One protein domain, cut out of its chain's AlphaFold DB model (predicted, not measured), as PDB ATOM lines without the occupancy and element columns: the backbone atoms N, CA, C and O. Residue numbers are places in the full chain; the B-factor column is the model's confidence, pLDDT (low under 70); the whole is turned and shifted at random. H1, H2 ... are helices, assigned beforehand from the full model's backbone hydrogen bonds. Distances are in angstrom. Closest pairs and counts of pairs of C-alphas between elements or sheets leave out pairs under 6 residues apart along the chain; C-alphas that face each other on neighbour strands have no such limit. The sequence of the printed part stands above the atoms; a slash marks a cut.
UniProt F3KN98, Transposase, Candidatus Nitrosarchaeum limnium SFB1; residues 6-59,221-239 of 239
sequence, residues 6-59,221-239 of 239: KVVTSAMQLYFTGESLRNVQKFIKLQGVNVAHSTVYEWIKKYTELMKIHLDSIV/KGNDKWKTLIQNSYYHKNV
ATOM      1  N   LYS A   6     -39.724  27.100  39.482       94.06
ATOM      2  CA  LYS A   6     -40.728  26.116  39.909       94.06
ATOM      3  C   LYS A   6     -42.127  26.717  40.057       94.06
ATOM      4  O   LYS A   6     -43.108  26.059  39.725       94.06
ATOM      5  N   VAL A   7     -42.242  27.953  40.549       96.19
ATOM      6  CA  VAL A   7     -43.543  28.636  40.673       96.19
ATOM      7  C   VAL A   7     -44.118  28.934  39.290       96.19
ATOM      8  O   VAL A   7     -45.304  28.711  39.053       96.19
ATOM      9  N   VAL A   8     -43.276  29.381  38.357       95.88
ATOM     10  CA  VAL A   8     -43.684  29.640  36.970       95.88
ATOM     11  C   VAL A   8     -44.126  28.349  36.283       95.88
ATOM     12  O   VAL A   8     -45.216  28.312  35.722       95.88
ATOM     13  N   THR A   9     -43.334  27.278  36.350       96.94
ATOM     14  CA  THR A   9     -43.683  26.011  35.691       96.94
ATOM     15  C   THR A   9     -44.897  25.344  36.332       96.94
ATOM     16  O   THR A   9     -45.735  24.809  35.612       96.94
ATOM     17  N   SER A  10     -45.090  25.480  37.652       96.88
ATOM     18  CA  SER A  10     -46.344  25.079  38.316       96.88
ATOM     19  C   SER A  10     -47.545  25.852  37.770       96.88
ATOM     20  O   SER A  10     -48.602  25.270  37.533       96.88
ATOM     21  N   ALA A  11     -47.386  27.159  37.539       96.69
ATOM     22  CA  ALA A  11     -48.440  27.990  36.974       96.69
ATOM     23  C   ALA A  11     -48.834  27.537  35.562       96.69
ATOM     24  O   ALA A  11     -50.023  27.422  35.265       96.69
ATOM     25  N   MET A  12     -47.836  27.262  34.715       96.69
ATOM     26  CA  MET A  12     -48.048  26.766  33.355       96.69
ATOM     27  C   MET A  12     -48.724  25.398  33.368       96.69
ATOM     28  O   MET A  12     -49.743  25.225  32.704       96.69
ATOM     29  N   GLN A  13     -48.216  24.468  34.183       96.56
ATOM     30  CA  GLN A  13     -48.784  23.131  34.320       96.56
ATOM     31  C   GLN A  13     -50.262  23.200  34.697       96.56
ATOM     32  O   GLN A  13     -51.091  22.680  33.959       96.56
ATOM     33  N   LEU A  14     -50.604  23.892  35.788       95.50
ATOM     34  CA  LEU A  14     -51.989  23.998  36.251       95.50
ATOM     35  C   LEU A  14     -52.888  24.672  35.212       95.50
ATOM     36  O   LEU A  14     -54.012  24.228  34.975       95.50
ATOM     37  N   TYR A  15     -52.403  25.743  34.579       94.25
ATOM     38  CA  TYR A  15     -53.178  26.465  33.581       94.25
ATOM     39  C   TYR A  15     -53.529  25.581  32.380       94.25
ATOM     40  O   TYR A  15     -54.695  25.552  31.988       94.25
ATOM     41  N   PHE A  16     -52.562  24.855  31.812       93.81
ATOM     42  CA  PHE A  16     -52.791  24.015  30.633       93.81
ATOM     43  C   PHE A  16     -53.452  22.668  30.957       93.81
ATOM     44  O   PHE A  16     -54.130  22.120  30.094       93.81
ATOM     45  N   THR A  17     -53.395  22.184  32.206       92.50
ATOM     46  CA  THR A  17     -54.203  21.029  32.653       92.50
ATOM     47  C   THR A  17     -55.663  21.368  32.937       92.50
ATOM     48  O   THR A  17     -56.443  20.466  33.227       92.50
ATOM     49  N   GLY A  18     -56.050  22.645  32.884       90.38
ATOM     50  CA  GLY A  18     -57.451  23.049  32.969       90.38
ATOM     51  C   GLY A  18     -57.787  24.030  34.081       90.38
ATOM     52  O   GLY A  18     -58.907  24.521  34.094       90.38
ATOM     53  N   GLU A  19     -56.874  24.408  34.977       92.50
ATOM     54  CA  GLU A  19     -57.225  25.309  36.079       92.50
ATOM     55  C   GLU A  19     -57.551  26.736  35.614       92.50
ATOM     56  O   GLU A  19     -57.027  27.272  34.628       92.50
ATOM     57  N   SER A  20     -58.443  27.396  36.358       90.75
ATOM     58  CA  SER A  20     -58.717  28.821  36.148       90.75
ATOM     59  C   SER A  20     -57.543  29.669  36.647       90.75
ATOM     60  O   SER A  20     -56.928  29.343  37.658       90.75
ATOM     61  N   LEU A  21     -57.269  30.822  36.021       91.62
ATOM     62  CA  LEU A  21     -56.197  31.732  36.472       91.62
ATOM     63  C   LEU A  21     -56.322  32.132  37.950       91.62
ATOM     64  O   LEU A  21     -55.319  32.352  38.625       91.62
ATOM     65  N   ARG A  22     -57.553  32.213  38.470       92.31
ATOM     66  CA  ARG A  22     -57.806  32.499  39.887       92.31
ATOM     67  C   ARG A  22     -57.400  31.328  40.782       92.31
ATOM     68  O   ARG A  22     -56.831  31.565  41.840       92.31
ATOM     69  N   ASN A  23     -57.655  30.088  40.366       95.00
ATOM     70  CA  ASN A  23     -57.201  28.905  41.102       95.00
ATOM     71  C   ASN A  23     -55.679  28.768  41.043       95.00
ATOM     72  O   ASN A  23     -55.055  28.564  42.079       95.00
ATOM     73  N   VAL A  24     -55.079  28.993  39.870       95.81
ATOM     74  CA  VAL A  24     -53.619  29.017  39.714       95.81
ATOM     75  C   VAL A  24     -52.997  30.068  40.642       95.81
ATOM     76  O   VAL A  24     -52.062  29.771  41.378       95.81
ATOM     77  N   GLN A  25     -53.554  31.281  40.690       96.12
ATOM     78  CA  GLN A  25     -53.091  32.336  41.594       96.12
ATOM     79  C   GLN A  25     -53.208  31.943  43.075       96.12
ATOM     80  O   GLN A  25     -52.277  32.187  43.844       96.12
ATOM     81  N   LYS A  26     -54.319  31.316  43.485       96.81
ATOM     82  CA  LYS A  26     -54.481  30.799  44.853       96.81
ATOM     83  C   LYS A  26     -53.425  29.747  45.185       96.81
ATOM     84  O   LYS A  26     -52.844  29.809  46.263       96.81
ATOM     85  N   PHE A  27     -53.143  28.827  44.263       97.12
ATOM     86  CA  PHE A  27     -52.108  27.810  44.443       97.12
ATOM     87  C   PHE A  27     -50.713  28.432  44.586       97.12
ATOM     88  O   PHE A  27     -49.974  28.102  45.507       97.12
ATOM     89  N   ILE A  28     -50.374  29.403  43.737       96.50
ATOM     90  CA  ILE A  28     -49.095  30.125  43.801       96.50
ATOM     91  C   ILE A  28     -48.943  30.886  45.129       96.50
ATOM     92  O   ILE A  28     -47.849  30.939  45.693       96.50
ATOM     93  N   LYS A  29     -50.042  31.411  45.688       96.62
ATOM     94  CA  LYS A  29     -50.038  32.031  47.021       96.62
ATOM     95  C   LYS A  29     -49.651  31.038  48.122       96.62
ATOM     96  O   LYS A  29     -48.923  31.424  49.032       96.62
ATOM     97  N   LEU A  30     -50.070  29.771  48.024       96.31
ATOM     98  CA  LEU A  30     -49.645  28.708  48.953       96.31
ATOM     99  C   LEU A  30     -48.141  28.409  48.849       96.31
ATOM    100  O   LEU A  30     -47.539  27.961  49.815       96.31
ATOM    101  N   GLN A  31     -47.520  28.710  47.707       95.19
ATOM    102  CA  GLN A  31     -46.069  28.620  47.507       95.19
ATOM    103  C   GLN A  31     -45.315  29.876  47.994       95.19
ATOM    104  O   GLN A  31     -44.133  30.039  47.698       95.19
ATOM    105  N   GLY A  32     -45.987  30.781  48.717       94.94
ATOM    106  CA  GLY A  32     -45.390  31.991  49.291       94.94
ATOM    107  C   GLY A  32     -45.279  33.176  48.327       94.94
ATOM    108  O   GLY A  32     -44.672  34.187  48.673       94.94
ATOM    109  N   VAL A  33     -45.862  33.092  47.125       95.81
ATOM    110  CA  VAL A  33     -45.791  34.159  46.116       95.81
ATOM    111  C   VAL A  33     -47.145  34.860  45.990       95.81
ATOM    112  O   VAL A  33     -48.109  34.312  45.461       95.81
ATOM    113  N   ASN A  34     -47.226  36.104  46.463       95.19
ATOM    114  CA  ASN A  34     -48.449  36.903  46.392       95.19
ATOM    115  C   ASN A  34     -48.463  37.781  45.132       95.19
ATOM    116  O   ASN A  34     -47.881  38.863  45.112       95.19
ATOM    117  N   VAL A  35     -49.128  37.310  44.078       94.69
ATOM    118  CA  VAL A  35     -49.290  38.034  42.807       94.69
ATOM    119  C   VAL A  35     -50.748  38.046  42.360       94.69
ATOM    120  O   VAL A  35     -51.552  37.207  42.776       94.69
ATOM    121  N   ALA A  36     -51.095  38.988  41.484       94.56
ATOM    122  CA  ALA A  36     -52.396  39.004  40.833       94.56
ATOM    123  C   ALA A  36     -52.501  37.889  39.777       94.56
ATOM    124  O   ALA A  36     -51.514  37.478  39.170       94.56
ATOM    125  N   HIS A  37     -53.725  37.431  39.503       92.31
ATOM    126  CA  HIS A  37     -53.980  36.435  38.456       92.31
ATOM    127  C   HIS A  37     -53.625  36.950  37.047       92.31
ATOM    128  O   HIS A  37     -53.280  36.157  36.176       92.31
ATOM    129  N   SER A  38     -53.670  38.270  36.828       92.81
ATOM    130  CA  SER A  38     -53.176  38.907  35.602       92.81
ATOM    131  C   SER A  38     -51.664  38.744  35.458       92.81
ATOM    132  O   SER A  38     -51.199  38.384  34.388       92.81
ATOM    133  N   THR A  39     -50.890  38.897  36.536       94.44
ATOM    134  CA  THR A  39     -49.438  38.652  36.528       94.44
ATOM    135  C   THR A  39     -49.108  37.208  36.150       94.44
ATOM    136  O   THR A  39     -48.184  36.970  35.379       94.44
ATOM    137  N   VAL A  40     -49.889  36.244  36.646       94.69
ATOM    138  CA  VAL A  40     -49.764  34.829  36.261       94.69
ATOM    139  C   VAL A  40     -50.021  34.643  34.763       94.69
ATOM    140  O   VAL A  40     -49.269  33.941  34.092       94.69
ATOM    141  N   TYR A  41     -51.054  35.297  34.228       93.88
ATOM    142  CA  TYR A  41     -51.354  35.264  32.797       93.88
ATOM    143  C   TYR A  41     -50.221  35.858  31.950       93.88
ATOM    144  O   TYR A  41     -49.844  35.257  30.949       93.88
ATOM    145  N   GLU A  42     -49.622  36.972  32.380       94.38
ATOM    146  CA  GLU A  42     -48.466  37.564  31.693       94.38
ATOM    147  C   GLU A  42     -47.248  36.627  31.681       94.38
ATOM    148  O   GLU A  42     -46.521  36.579  30.690       94.38
ATOM    149  N   TRP A  43     -47.027  35.829  32.736       95.69
ATOM    150  CA  TRP A  43     -45.992  34.787  32.707       95.69
ATOM    151  C   TRP A  43     -46.300  33.722  31.660       95.69
ATOM    152  O   TRP A  43     -45.436  33.413  30.842       95.69
ATOM    153  N   ILE A  44     -47.523  33.189  31.660       95.62
ATOM    154  CA  ILE A  44     -47.950  32.162  30.700       95.62
ATOM    155  C   ILE A  44     -47.784  32.677  29.271       95.62
ATOM    156  O   ILE A  44     -47.180  31.989  28.451       95.62
ATOM    157  N   LYS A  45     -48.246  33.901  28.993       95.06
ATOM    158  CA  LYS A  45     -48.086  34.568  27.700       95.06
ATOM    159  C   LYS A  45     -46.619  34.655  27.292       95.06
ATOM    160  O   LYS A  45     -46.235  34.071  26.283       95.06
ATOM    161  N   LYS A  46     -45.791  35.287  28.125       95.06
ATOM    162  CA  LYS A  46     -44.362  35.489  27.859       95.06
ATOM    163  C   LYS A  46     -43.630  34.183  27.544       95.06
ATOM    164  O   LYS A  46     -42.836  34.136  26.609       95.06
ATOM    165  N   TYR A  47     -43.829  33.146  28.358       96.44
ATOM    166  CA  TYR A  47     -43.088  31.896  28.189       96.44
ATOM    167  C   TYR A  47     -43.628  31.048  27.040       96.44
ATOM    168  O   TYR A  47     -42.833  30.399  26.371       96.44
ATOM    169  N   THR A  48     -44.932  31.098  26.761       96.94
ATOM    170  CA  THR A  48     -45.506  30.452  25.572       96.94
ATOM    171  C   THR A  48     -44.941  31.073  24.297       96.94
ATOM    172  O   THR A  48     -44.467  30.341  23.438       96.94
ATOM    173  N   GLU A  49     -44.902  32.407  24.203       95.38
ATOM    174  CA  GLU A  49     -44.313  33.122  23.060       95.38
ATOM    175  C   GLU A  49     -42.822  32.798  22.891       95.38
ATOM    176  O   GLU A  49     -42.367  32.516  21.785       95.38
ATOM    177  N   LEU A  50     -42.063  32.782  23.995       95.69
ATOM    178  CA  LEU A  50     -40.647  32.408  23.975       95.69
ATOM    179  C   LEU A  50     -40.445  30.983  23.441       95.69
ATOM    180  O   LEU A  50     -39.575  30.770  22.601       95.69
ATOM    181  N   MET A  51     -41.231  30.024  23.937       97.06
ATOM    182  CA  MET A  51     -41.138  28.632  23.502       97.06
ATOM    183  C   MET A  51     -41.567  28.461  22.056       97.06
ATOM    184  O   MET A  51     -40.899  27.746  21.321       97.06
ATOM    185  N   LYS A  52     -42.630  29.143  21.627       95.56
ATOM    186  CA  LYS A  52     -43.125  29.059  20.256       95.56
ATOM    187  C   LYS A  52     -42.045  29.409  19.233       95.56
ATOM    188  O   LYS A  52     -41.818  28.624  18.327       95.56
ATOM    189  N   ILE A  53     -41.327  30.517  19.431       94.06
ATOM    190  CA  ILE A  53     -40.254  30.948  18.516       94.06
ATOM    191  C   ILE A  53     -39.199  29.850  18.338       94.06
ATOM    192  O   ILE A  53     -38.789  29.554  17.221       94.06
ATOM    193  N   HIS A  54     -38.762  29.239  19.440       94.88
ATOM    194  CA  HIS A  54     -37.768  28.176  19.383       94.88
ATOM    195  C   HIS A  54     -38.331  26.889  18.767       94.88
ATOM    196  O   HIS A  54     -37.684  26.281  17.920       94.88
ATOM    197  N   LEU A  55     -39.532  26.477  19.170       96.25
ATOM    198  CA  LEU A  55     -40.144  25.228  18.722       96.25
ATOM    199  C   LEU A  55     -40.548  25.265  17.243       96.25
ATOM    200  O   LEU A  55     -40.439  24.242  16.582       96.25
ATOM    201  N   ASP A  56     -40.932  26.429  16.710       93.94
ATOM    202  CA  ASP A  56     -41.229  26.613  15.283       93.94
ATOM    203  C   ASP A  56     -39.970  26.459  14.396       93.94
ATOM    204  O   ASP A  56     -40.089  26.247  13.192       93.94
ATOM    205  N   SER A  57     -38.758  26.531  14.971       93.56
ATOM    206  CA  SER A  57     -37.494  26.271  14.252       93.56
ATOM    207  C   SER A  57     -37.129  24.782  14.155       93.56
ATOM    208  O   SER A  57     -36.201  24.415  13.432       93.56
ATOM    209  N   ILE A  58     -37.833  23.921  14.892       94.50
ATOM    210  CA  ILE A  58     -37.576  22.482  14.948       94.50
ATOM    211  C   ILE A  58     -38.533  21.779  13.988       94.50
ATOM    212  O   ILE A  58     -39.742  21.973  14.069       94.50
ATOM    213  N   VAL A  59     -37.994  20.917  13.123       96.94
ATOM    214  CA  VAL A  59     -38.782  20.069  12.216       96.94
ATOM    215  C   VAL A  59     -38.949  18.680  12.849       96.94
ATOM    216  O   VAL A  59     -37.968  17.933  12.928       96.94
ATOM    217  N   LYS A 221     -35.172  16.539  27.729       88.38
ATOM    218  CA  LYS A 221     -34.420  15.970  28.856       88.38
ATOM    219  C   LYS A 221     -34.709  16.691  30.170       88.38
ATOM    220  O   LYS A 221     -34.272  17.818  30.375       88.38
ATOM    221  N   GLY A 222     -35.364  15.999  31.097       87.31
ATOM    222  CA  GLY A 222     -35.561  16.456  32.472       87.31
ATOM    223  C   GLY A 222     -36.980  16.227  32.985       87.31
ATOM    224  O   GLY A 222     -37.936  16.149  32.221       87.31
ATOM    225  N   ASN A 223     -37.124  16.154  34.310       88.00
ATOM    226  CA  ASN A 223     -38.413  15.852  34.947       88.00
ATOM    227  C   ASN A 223     -39.438  16.998  34.830       88.00
ATOM    228  O   ASN A 223     -40.639  16.757  34.872       88.00
ATOM    229  N   ASP A 224     -38.976  18.247  34.704       94.06
ATOM    230  CA  ASP A 224     -39.825  19.422  34.471       94.06
ATOM    231  C   ASP A 224     -39.684  19.847  33.002       94.06
ATOM    232  O   ASP A 224     -38.754  20.578  32.628       94.06
ATOM    233  N   LYS A 225     -40.593  19.348  32.155       95.62
ATOM    234  CA  LYS A 225     -40.576  19.626  30.712       95.62
ATOM    235  C   LYS A 225     -40.762  21.117  30.423       95.62
ATOM    236  O   LYS A 225     -40.047  21.651  29.581       95.62
ATOM    237  N   TRP A 226     -41.614  21.824  31.174       97.12
ATOM    238  CA  TRP A 226     -41.776  23.277  31.030       97.12
ATOM    239  C   TRP A 226     -40.471  24.022  31.286       97.12
ATOM    240  O   TRP A 226     -40.079  24.874  30.491       97.12
ATOM    241  N   LYS A 227     -39.778  23.694  32.381       96.44
ATOM    242  CA  LYS A 227     -38.496  24.323  32.716       96.44
ATOM    243  C   LYS A 227     -37.482  24.105  31.598       96.44
ATOM    244  O   LYS A 227     -36.839  25.062  31.176       96.44
ATOM    245  N   THR A 228     -37.370  22.867  31.126       95.88
ATOM    246  CA  THR A 228     -36.420  22.477  30.078       95.88
ATOM    247  C   THR A 228     -36.706  23.223  28.775       95.88
ATOM    248  O   THR A 228     -35.808  23.850  28.220       95.88
ATOM    249  N   LEU A 229     -37.968  23.258  28.337       96.38
ATOM    250  CA  LEU A 229     -38.388  23.993  27.142       96.38
ATOM    251  C   LEU A 229     -38.079  25.492  27.252       96.38
ATOM    252  O   LEU A 229     -37.512  26.073  26.328       96.38
ATOM    253  N   ILE A 230     -38.390  26.120  28.391       95.31
ATOM    254  CA  ILE A 230     -38.095  27.542  28.631       95.31
ATOM    255  C   ILE A 230     -36.588  27.806  28.573       95.31
ATOM    256  O   ILE A 230     -36.166  28.798  27.979       95.31
ATOM    257  N   GLN A 231     -35.777  26.940  29.184       93.94
ATOM    258  CA  GLN A 231     -34.321  27.073  29.181       93.94
ATOM    259  C   GLN A 231     -33.758  26.947  27.763       93.94
ATOM    260  O   GLN A 231     -33.054  27.854  27.326       93.94
ATOM    261  N   ASN A 232     -34.133  25.901  27.022       93.06
ATOM    262  CA  ASN A 232     -33.712  25.696  25.632       93.06
ATOM    263  C   ASN A 232     -34.072  26.901  24.752       93.06
ATOM    264  O   ASN A 232     -33.235  27.418  24.014       93.06
ATOM    265  N   SER A 233     -35.291  27.418  24.915       92.56
ATOM    266  CA  SER A 233     -35.783  28.568  24.150       92.56
ATOM    267  C   SER A 233     -35.046  29.864  24.485       92.56
ATOM    268  O   SER A 233     -34.808  30.696  23.611       92.56
ATOM    269  N   TYR A 234     -34.652  30.048  25.749       90.31
ATOM    270  CA  TYR A 234     -33.832  31.187  26.149       90.31
ATOM    271  C   TYR A 234     -32.436  31.124  25.523       90.31
ATOM    272  O   TYR A 234     -31.947  32.152  25.064       90.31
ATOM    273  N   TYR A 235     -31.804  29.950  25.468       85.88
ATOM    274  CA  TYR A 235     -30.506  29.803  24.805       85.88
ATOM    275  C   TYR A 235     -30.607  30.070  23.303       85.88
ATOM    276  O   TYR A 235     -29.807  30.839  22.789       85.88
ATOM    277  N   HIS A 236     -31.630  29.538  22.632       81.44
ATOM    278  CA  HIS A 236     -31.840  29.758  21.200       81.44
ATOM    279  C   HIS A 236     -32.017  31.239  20.831       81.44
ATOM    280  O   HIS A 236     -31.480  31.685  19.831       81.44
ATOM    281  N   LYS A 237     -32.725  32.026  21.653       74.75
ATOM    282  CA  LYS A 237     -32.926  33.463  21.399       74.75
ATOM    283  C   LYS A 237     -31.637  34.299  21.482       74.75
ATOM    284  O   LYS A 237     -31.615  35.419  20.982       74.75
ATOM    285  N   ASN A 238     -30.616  33.806  22.183       60.78
ATOM    286  CA  ASN A 238     -29.366  34.532  22.433       60.78
ATOM    287  C   ASN A 238     -28.184  33.993  21.603       60.78
ATOM    288  O   ASN A 238     -27.037  34.293  21.933       60.78
ATOM    289  N   VAL A 239     -28.468  33.193  20.570       52.47
ATOM    290  CA  VAL A 239     -27.530  32.757  19.523       52.47
ATOM    291  C   VAL A 239     -27.876  33.508  18.245       52.47
ATOM    292  O   VAL A 239     -26.926  33.952  17.568       52.47
TER     293      VAL A 239
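What this domain is: This is residues 6 to 59 and 221 to 239 of the 239 residues of the protein "Transposase" of Candidatus Nitrosarchaeum limnium SFB1 (UniProt F3KN98). What shape do these helices make? One long helix, H3, runs along the length of the domain; the helical hairpin of H1 and H2 packs across its first part, and H4 crosses its later part at a steep tilt. H1 also meets the beginning of H4, while H2 stays away from it. What is it built of? The printed part has 73 residues with four named helices, in the order H1, H2, H3, H4, and no named strand; its class is all helix. How large is it? It is compact, with a radius of gyration of the C-alphas of 13.0 A, and elongated, with spans of 37 by 24 by 22 A.

How they stand to each other: How do the first two helices stand? H1, residues 6 to 16, and H2, residues 21 to 30, form a hairpin. They touch at a shallow tilt of 28 degrees and run opposite ways; their closest C-alphas are those of Ala 11 and Val 24, 5.9 A apart. What do they meet in the third helix? H3, residues 37 to 55, is about perpendicular to both, at 87 degrees to H1 and 78 degrees to H2. It touches H1 with residues 40 to 44 alone, the closest C-alphas being Met 12 and Ile 44, 6.0 A apart. It touches H2 with residues 37 to 41 alone, the closest C-alphas being Gln 25 and His 37, 5.2 A apart. Where does the last helix stand? H4, residues 225 to 237, touches residues 47 to 55 of H3 at a steep tilt of 62 degrees, the same way, with the C-alphas of His 54 and Ser 233 closest at 5.2 A. With residues 226 to 227 alone it touches H1, about perpendicular at 74 degrees, the C-alphas of Thr 9 and Trp 226 being closest at 5.7 A; H2 and H4 are apart. Do the backbones close their turns? Every O i to N i+4 pair is within hydrogen-bond range in H1, H2 and H4, and 14 of 15 are in H3.

Where its parts are: Where does the printed part begin? C-alpha 6, in H1, is at (-40.728, 26.116, 39.909). How long are the helices? From first to last C-alpha, H1 measures 15.4 A, H2 14.4 A, H3 26.6 A and H4 18.3 A. Where do the last two lie? H3 begins with C-alpha 37 at (-53.980, 36.435, 38.456), and H4 ends with C-alpha 237 at (-32.926, 33.463, 21.399).

The domain as a whole: Which C-alphas are farthest apart? Those of Gly 32 and Val 59, at 39.5 A. Is the printed part continuous? Residues 60 to 220 are not printed, and C-alphas 59 and 221 are 17.7 A apart across the cut. The link from H1 to H2 is tight, that from H2 to H3 is short, and that from H3 to H4 runs across the cut. Where is confidence low? Mean pLDDT of the printed part is 93.0, and residues 238 to 239 of the model are under 70.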